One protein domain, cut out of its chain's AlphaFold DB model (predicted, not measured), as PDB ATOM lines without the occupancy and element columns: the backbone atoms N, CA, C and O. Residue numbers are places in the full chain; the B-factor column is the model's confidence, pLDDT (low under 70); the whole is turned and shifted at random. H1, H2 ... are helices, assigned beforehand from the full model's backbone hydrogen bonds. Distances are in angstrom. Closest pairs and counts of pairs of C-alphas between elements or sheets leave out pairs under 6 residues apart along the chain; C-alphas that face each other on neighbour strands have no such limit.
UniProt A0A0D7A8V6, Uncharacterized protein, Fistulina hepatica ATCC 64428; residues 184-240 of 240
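What this domain is: This is residues 184 to 240 of the 240 residues of an uncharacterized protein of Fistulina hepatica ATCC 64428 (UniProt A0A0D7A8V6). Three helices make a loose triangle: H1 crosses the middle of the long H3 steeply, and H2 packs on H1. The last stretch, residues 233 to 240, sticks out. The 57 printed residues, all helix by class, hold H1, H2 and H3 in that order with no named strand; the whole is only just loose, close to compact, radius of gyration of the C-alphas 12.6 A, spans 40 by 24 by 15 A.

How they stand to each other: H1, residues 184 to 199, touches H2, residues 205 to 214, at Lys 193 and Tyr 208, whose C-alphas, the closest, are 6.9 A apart; the tilt is steep, 61 degrees, opposite ways. H3, residues 219 to 238, touches H1 with residues 224 to 229 alone; the closest C-alphas, of Ala 188 and Ala 228, are 4.9 A apart. Their tilt is steep, 70.0 degrees, only just short of about perpendicular, opposite ways. H2 and H3 are only just apart, closest 8.4 A. In H1, H2 and H3 every O i to N i+4 pair is within hydrogen-bond range.

Where its parts are: H1 begins at C-alpha 184 (161.512, 189.229, 134.202) and is 22.4 A long; H2 is 14.5 A; H3, 28.6 A, ends at C-alpha 238 (179.034, 192.739, 133.342).

The domain as a whole: The C-alphas farthest apart, of Ser 202 and Thr 240, are 40.4 A apart. The printed part has no cut, both links are tight, and residue 240 alone is under pLDDT 70.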
ATOM      1  N   GLY A 184     161.842 187.869 134.647       76.19
ATOM      2  CA  GLY A 184     161.512 189.229 134.202       76.19
ATOM      3  C   GLY A 184     160.290 189.871 134.876       76.19
ATOM      4  O   GLY A 184     160.327 191.055 135.182       76.19
ATOM      5  N   GLN A 185     159.228 189.126 135.206       80.44
ATOM      6  CA  GLN A 185     158.082 189.680 135.947       80.44
ATOM      7  C   GLN A 185     158.427 190.051 137.390       80.44
ATOM      8  O   GLN A 185     157.858 191.004 137.920       80.44
ATOM      9  N   VAL A 186     159.320 189.301 138.042       85.38
ATOM     10  CA  VAL A 186     159.745 189.606 139.417       85.38
ATOM     11  C   VAL A 186     160.580 190.880 139.420       85.38
ATOM     12  O   VAL A 186     160.284 191.796 140.188       85.38
ATOM     13  N   THR A 187     161.550 190.966 138.512       83.88
ATOM     14  CA  THR A 187     162.420 192.135 138.358       83.88
ATOM     15  C   THR A 187     161.631 193.373 137.932       83.88
ATOM     16  O   THR A 187     161.747 194.414 138.572       83.88
ATOM     17  N   ALA A 188     160.735 193.257 136.944       84.81
ATOM     18  CA  ALA A 188     159.869 194.359 136.512       84.81
ATOM     19  C   ALA A 188     159.003 194.883 137.660       84.81
ATOM     20  O   ALA A 188     158.860 196.090 137.853       84.81
ATOM     21  N   ARG A 189     158.458 193.973 138.473       88.12
ATOM     22  CA  ARG A 189     157.656 194.340 139.638       88.12
ATOM     23  C   ARG A 189     158.500 195.019 140.717       88.12
ATOM     24  O   ARG A 189     158.037 195.983 141.317       88.12
ATOM     25  N   ALA A 190     159.722 194.553 140.960       88.25
ATOM     26  CA  ALA A 190     160.632 195.184 141.913       88.25
ATOM     27  C   ALA A 190     161.001 196.613 141.480       88.25
ATOM     28  O   ALA A 190     160.818 197.542 142.265       88.25
ATOM     29  N   LEU A 191     161.413 196.800 140.222       89.31
ATOM     30  CA  LEU A 191     161.765 198.111 139.664       89.31
ATOM     31  C   LEU A 191     160.578 199.082 139.697       89.31
ATOM     32  O   LEU A 191     160.692 200.187 140.223       89.31
ATOM     33  N   CYS A 192     159.410 198.628 139.238       89.81
ATOM     34  CA  CYS A 192     158.182 199.416 139.279       89.81
ATOM     35  C   CYS A 192     157.801 199.810 140.716       89.81
ATOM     36  O   CYS A 192     157.331 200.920 140.956       89.81
ATOM     37  N   LYS A 193     158.016 198.921 141.695       91.25
ATOM     38  CA  LYS A 193     157.744 199.226 143.104       91.25
ATOM     39  C   LYS A 193     158.670 200.313 143.638       91.25
ATOM     40  O   LYS A 193     158.185 201.200 144.334       91.25
ATOM     41  N   VAL A 194     159.965 200.245 143.334       90.81
ATOM     42  CA  VAL A 194     160.946 201.251 143.772       90.81
ATOM     43  C   VAL A 194     160.596 202.625 143.199       90.81
ATOM     44  O   VAL A 194     160.481 203.586 143.957       90.81
ATOM     45  N   ASP A 195     160.320 202.708 141.896       92.69
ATOM     46  CA  ASP A 195     159.926 203.960 141.238       92.69
ATOM     47  C   ASP A 195     158.606 204.523 141.795       92.69
ATOM     48  O   ASP A 195     158.513 205.704 142.140       92.69
ATOM     49  N   TYR A 196     157.595 203.668 141.974       90.75
ATOM     50  CA  TYR A 196     156.307 204.079 142.532       90.75
ATOM     51  C   TYR A 196     156.434 204.603 143.972       90.75
ATOM     52  O   TYR A 196     155.843 205.629 144.305       90.75
ATOM     53  N   MET A 197     157.221 203.938 144.824       88.88
ATOM     54  CA  MET A 197     157.468 204.395 146.200       88.88
ATOM     55  C   MET A 197     158.278 205.699 146.231       88.88
ATOM     56  O   MET A 197     158.023 206.543 147.086       88.88
ATOM     57  N   SER A 198     159.189 205.913 145.275       91.25
ATOM     58  CA  SER A 198     159.923 207.179 145.152       91.25
ATOM     59  C   SER A 198     159.011 208.351 144.777       91.25
ATOM     60  O   SER A 198     159.229 209.468 145.243       91.25
ATOM     61  N   LYS A 199     157.995 208.118 143.939       93.19
ATOM     62  CA  LYS A 199     157.010 209.141 143.540       93.19
ATOM     63  C   LYS A 199     155.927 209.357 144.595       93.19
ATOM     64  O   LYS A 199     155.346 210.438 144.677       93.19
ATOM     65  N   HIS A 200     155.661 208.337 145.406       91.25
ATOM     66  CA  HIS A 200     154.626 208.349 146.431       91.25
ATOM     67  C   HIS A 200     155.185 207.871 147.781       91.25
ATOM     68  O   HIS A 200     154.883 206.755 148.207       91.25
ATOM     69  N   PRO A 201     155.954 208.711 148.500       86.56
ATOM     70  CA  PRO A 201     156.619 208.311 149.745       86.56
ATOM     71  C   PRO A 201     155.641 207.954 150.877       86.56
ATOM     72  O   PRO A 201     155.987 207.218 151.793       86.56
ATOM     73  N   SER A 202     154.401 208.445 150.810       90.69
ATOM     74  CA  SER A 202     153.328 208.110 151.753       90.69
ATOM     75  C   SER A 202     152.477 206.909 151.324       90.69
ATOM     76  O   SER A 202     151.570 206.505 152.058       90.69
ATOM     77  N   ALA A 203     152.715 206.337 150.138       89.00
ATOM     78  CA  ALA A 203     151.904 205.235 149.647       89.00
ATOM     79  C   ALA A 203     152.225 203.936 150.388       89.00
ATOM     80  O   ALA A 203     153.371 203.558 150.612       89.00
ATOM     81  N   THR A 204     151.174 203.196 150.726       91.50
ATOM     82  CA  THR A 204     151.318 201.885 151.353       91.50
ATOM     83  C   THR A 204     151.598 200.809 150.307       91.50
ATOM     84  O   THR A 204     151.248 200.932 149.128       91.50
ATOM     85  N   SER A 205     152.138 199.666 150.743       81.81
ATOM     86  CA  SER A 205     152.292 198.498 149.862       81.81
ATOM     87  C   SER A 205     150.959 198.020 149.258       81.81
ATOM     88  O   SER A 205     150.969 197.368 148.211       81.81
ATOM     89  N   GLY A 206     149.822 198.325 149.896       92.19
ATOM     90  CA  GLY A 206     148.486 198.046 149.366       92.19
ATOM     91  C   GLY A 206     148.147 198.909 148.148       92.19
ATOM     92  O   GLY A 206     147.689 198.371 147.141       92.19
ATOM     93  N   ALA A 207     148.462 200.208 148.206       89.69
ATOM     94  CA  ALA A 207     148.268 201.146 147.096       89.69
ATOM     95  C   ALA A 207     149.100 200.753 145.862       89.69
ATOM     96  O   ALA A 207     148.596 200.730 144.734       89.69
ATOM     97  N   TYR A 208     150.342 200.311 146.084       91.81
ATOM     98  CA  TYR A 208     151.164 199.742 145.017       91.81
ATOM     99  C   TYR A 208     150.547 198.467 144.419       91.81
ATOM    100  O   TYR A 208     150.536 198.282 143.204       91.81
ATOM    101  N   ALA A 209     150.001 197.571 145.246       89.38
ATOM    102  CA  ALA A 209     149.402 196.333 144.750       89.38
ATOM    103  C   ALA A 209     148.165 196.583 143.870       89.38
ATOM    104  O   ALA A 209     147.938 195.824 142.924       89.38
ATOM    105  N   THR A 210     147.377 197.623 144.157       93.25
ATOM    106  CA  THR A 210     146.283 198.069 143.281       93.25
ATOM    107  C   THR A 210     146.800 198.689 141.988       93.25
ATOM    108  O   THR A 210     146.322 198.308 140.922       93.25
ATOM    109  N   TYR A 211     147.830 199.538 142.060       92.62
ATOM    110  CA  TYR A 211     148.464 200.144 140.886       92.62
ATOM    111  C   TYR A 211     149.078 199.094 139.938       92.62
ATOM    112  O   TYR A 211     148.813 199.080 138.739       92.62
ATOM    113  N   TRP A 212     149.810 198.117 140.477       89.88
ATOM    114  CA  TRP A 212     150.367 197.018 139.682       89.88
ATOM    115  C   TRP A 212     149.286 196.169 139.000       89.88
ATOM    116  O   TRP A 212     149.491 195.626 137.918       89.88
ATOM    117  N   LYS A 213     148.112 196.024 139.625       92.31
ATOM    118  CA  LYS A 213     146.985 195.329 138.993       92.31
ATOM    119  C   LYS A 213     146.373 196.155 137.862       92.31
ATOM    120  O   LYS A 213     146.001 195.548 136.863       92.31
ATOM    121  N   SER A 214     146.281 197.482 138.001       93.56
ATOM    122  CA  SER A 214     145.767 198.359 136.937       93.56
ATOM    123  C   SER A 214     146.723 198.490 135.753       93.56
ATOM    124  O   SER A 214     146.273 198.756 134.647       93.56
ATOM    125  N   LEU A 215     148.018 198.257 135.967       89.94
ATOM    126  CA  LEU A 215     149.029 198.222 134.910       89.94
ATOM    127  C   LEU A 215     148.898 197.016 133.968       89.94
ATOM    128  O   LEU A 215     149.464 197.023 132.882       89.94
ATOM    129  N   LYS A 216     148.165 195.965 134.346       89.38
ATOM    130  CA  LYS A 216     148.135 194.739 133.544       89.38
ATOM    131  C   LYS A 216     147.531 194.955 132.159       89.38
ATOM    132  O   LYS A 216     146.380 195.363 132.037       89.38
ATOM    133  N   GLY A 217     148.281 194.583 131.128       89.56
ATOM    134  CA  GLY A 217     147.913 194.720 129.723       89.56
ATOM    135  C   GLY A 217     148.127 196.120 129.148       89.56
ATOM    136  O   GLY A 217     147.783 196.332 127.985       89.56
ATOM    137  N   THR A 218     148.680 197.064 129.917       94.88
ATOM    138  CA  THR A 218     148.989 198.412 129.423       94.88
ATOM    139  C   THR A 218     150.378 198.471 128.784       94.88
ATOM    140  O   THR A 218     151.225 197.598 128.987       94.88
ATOM    141  N   GLU A 219     150.635 199.523 128.000       93.81
ATOM    142  CA  GLU A 219     151.977 199.801 127.466       93.81
ATOM    143  C   GLU A 219     152.999 200.058 128.586       93.81
ATOM    144  O   GLU A 219     154.166 199.701 128.451       93.81
ATOM    145  N   GLU A 220     152.565 200.593 129.730       89.25
ATOM    146  CA  GLU A 220     153.438 200.791 130.889       89.25
ATOM    147  C   GLU A 220     153.940 199.460 131.473       89.25
ATOM    148  O   GLU A 220     155.123 199.355 131.792       89.25
ATOM    149  N   GLU A 221     153.111 198.408 131.558       91.19
ATOM    150  CA  GLU A 221     153.596 197.076 131.974       91.19
ATOM    151  C   GLU A 221     154.641 196.529 130.992       91.19
ATOM    152  O   GLU A 221     155.644 195.951 131.418       91.19
ATOM    153  N   LYS A 222     154.454 196.745 129.684       90.69
ATOM    154  CA  LYS A 222     155.426 196.314 128.668       90.69
ATOM    155  C   LYS A 222     156.758 197.047 128.801       90.69
ATOM    156  O   LYS A 222     157.801 196.416 128.644       90.69
ATOM    157  N   LEU A 223     156.736 198.344 129.112       93.44
ATOM    158  CA  LEU A 223     157.951 199.124 129.359       93.44
ATOM    159  C   LEU A 223     158.716 198.598 130.577       93.44
ATOM    160  O   LEU A 223     159.922 198.386 130.483       93.44
ATOM    161  N   TRP A 224     158.021 198.304 131.679       89.25
ATOM    162  CA  TRP A 224     158.652 197.723 132.869       89.25
ATOM    163  C   TRP A 224     159.236 196.332 132.611       89.25
ATOM    164  O   TRP A 224     160.321 196.022 133.101       89.25
ATOM    165  N   LEU A 225     158.542 195.496 131.831       89.25
ATOM    166  CA  LEU A 225     159.056 194.188 131.416       89.25
ATOM    167  C   LEU A 225     160.307 194.325 130.546       89.25
ATOM    168  O   LEU A 225     161.295 193.645 130.804       89.25
ATOM    169  N   LYS A 226     160.299 195.247 129.577       91.38
ATOM    170  CA  LYS A 226     161.469 195.522 128.739       91.38
ATOM    171  C   LYS A 226     162.658 196.008 129.570       91.38
ATOM    172  O   LYS A 226     163.754 195.496 129.415       91.38
ATOM    173  N   GLN A 227     162.433 196.944 130.490       89.06
ATOM    174  CA  GLN A 227     163.494 197.470 131.348       89.06
ATOM    175  C   GLN A 227     164.090 196.392 132.266       89.06
ATOM    176  O   GLN A 227     165.285 196.406 132.547       89.06
ATOM    177  N   ALA A 228     163.274 195.437 132.717       86.00
ATOM    178  CA  ALA A 228     163.753 194.283 133.467       86.00
ATOM    179  C   ALA A 228     164.606 193.331 132.614       86.00
ATOM    180  O   ALA A 228     165.601 192.804 133.111       86.00
ATOM    181  N   ASP A 229     164.234 193.122 131.350       86.00
ATOM    182  CA  ASP A 229     165.026 192.325 130.411       86.00
ATOM    183  C   ASP A 229     166.353 193.020 130.072       86.00
ATOM    184  O   ASP A 229     167.396 192.370 130.116       86.00
ATOM    185  N   ASP A 230     166.340 194.335 129.831       88.69
ATOM    186  CA  ASP A 230     167.543 195.139 129.574       88.69
ATOM    187  C   ASP A 230     168.496 195.115 130.784       88.69
ATOM    188  O   ASP A 230     169.699 194.905 130.631       88.69
ATOM    189  N   ALA A 231     167.965 195.247 132.006       81.69
ATOM    190  CA  ALA A 231     168.757 195.141 133.233       81.69
ATOM    191  C   ALA A 231     169.400 193.755 133.394       81.69
ATOM    192  O   ALA A 231     170.536 193.649 133.854       81.69
ATOM    193  N   ARG A 232     168.696 192.690 132.991       82.69
ATOM    194  CA  ARG A 232     169.236 191.326 133.004       82.69
ATOM    195  C   ARG A 232     170.365 191.165 131.987       82.69
ATOM    196  O   ARG A 232     171.388 190.584 132.319       82.69
ATOM    197  N   VAL A 233     170.196 191.694 130.774       85.38
ATOM    198  CA  VAL A 233     171.243 191.665 129.739       85.38
ATOM    199  C   VAL A 233     172.483 192.428 130.206       85.38
ATOM    200  O   VAL A 233     173.585 191.904 130.093       85.38
ATOM    201  N   ALA A 234     172.314 193.603 130.816       84.69
ATOM    202  CA  ALA A 234     173.433 194.372 131.361       84.69
ATOM    203  C   ALA A 234     174.183 193.628 132.485       84.69
ATOM    204  O   ALA A 234     175.404 193.725 132.581       84.69
ATOM    205  N   GLN A 235     173.472 192.870 133.328       80.56
ATOM    206  CA  GLN A 235     174.101 192.009 134.338       80.56
ATOM    207  C   GLN A 235     174.875 190.845 133.711       80.56
ATOM    208  O   GLN A 235     175.973 190.540 134.170       80.56
ATOM    209  N   ASP A 236     174.317 190.221 132.668       82.25
ATOM    210  CA  ASP A 236     174.975 189.137 131.933       82.25
ATOM    211  C   ASP A 236     176.263 189.648 131.244       82.25
ATOM    212  O   ASP A 236     177.284 188.965 131.282       82.25
ATOM    213  N   GLU A 237     176.250 190.863 130.679       85.88
ATOM    214  CA  GLU A 237     177.425 191.510 130.063       85.88
ATOM    215  C   GLU A 237     178.495 191.918 131.086       85.88
ATOM    216  O   GLU A 237     179.687 191.802 130.813       85.88
ATOM    217  N   ALA A 238     178.096 192.373 132.277       79.88
ATOM    218  CA  ALA A 238     179.034 192.739 133.342       79.88
ATOM    219  C   ALA A 238     179.736 191.526 133.985       79.88
ATOM    220  O   ALA A 238     180.726 191.695 134.697       79.88
ATOM    221  N   ALA A 239     179.213 190.315 133.771       76.31
ATOM    222  CA  ALA A 239     179.764 189.074 134.309       76.31
ATOM    223  C   ALA A 239     180.785 188.385 133.378       76.31
ATOM    224  O   ALA A 239     181.387 187.387 133.785       76.31
ATOM    225  N   THR A 240     180.968 188.891 132.153       67.06
ATOM    226  CA  THR A 240     181.936 188.406 131.146       67.06
ATOM    227  C   THR A 240     183.175 189.278 131.057       67.06
ATOM    228  O   THR A 240     184.272 188.691 130.911       67.06
TER     229      THR A 240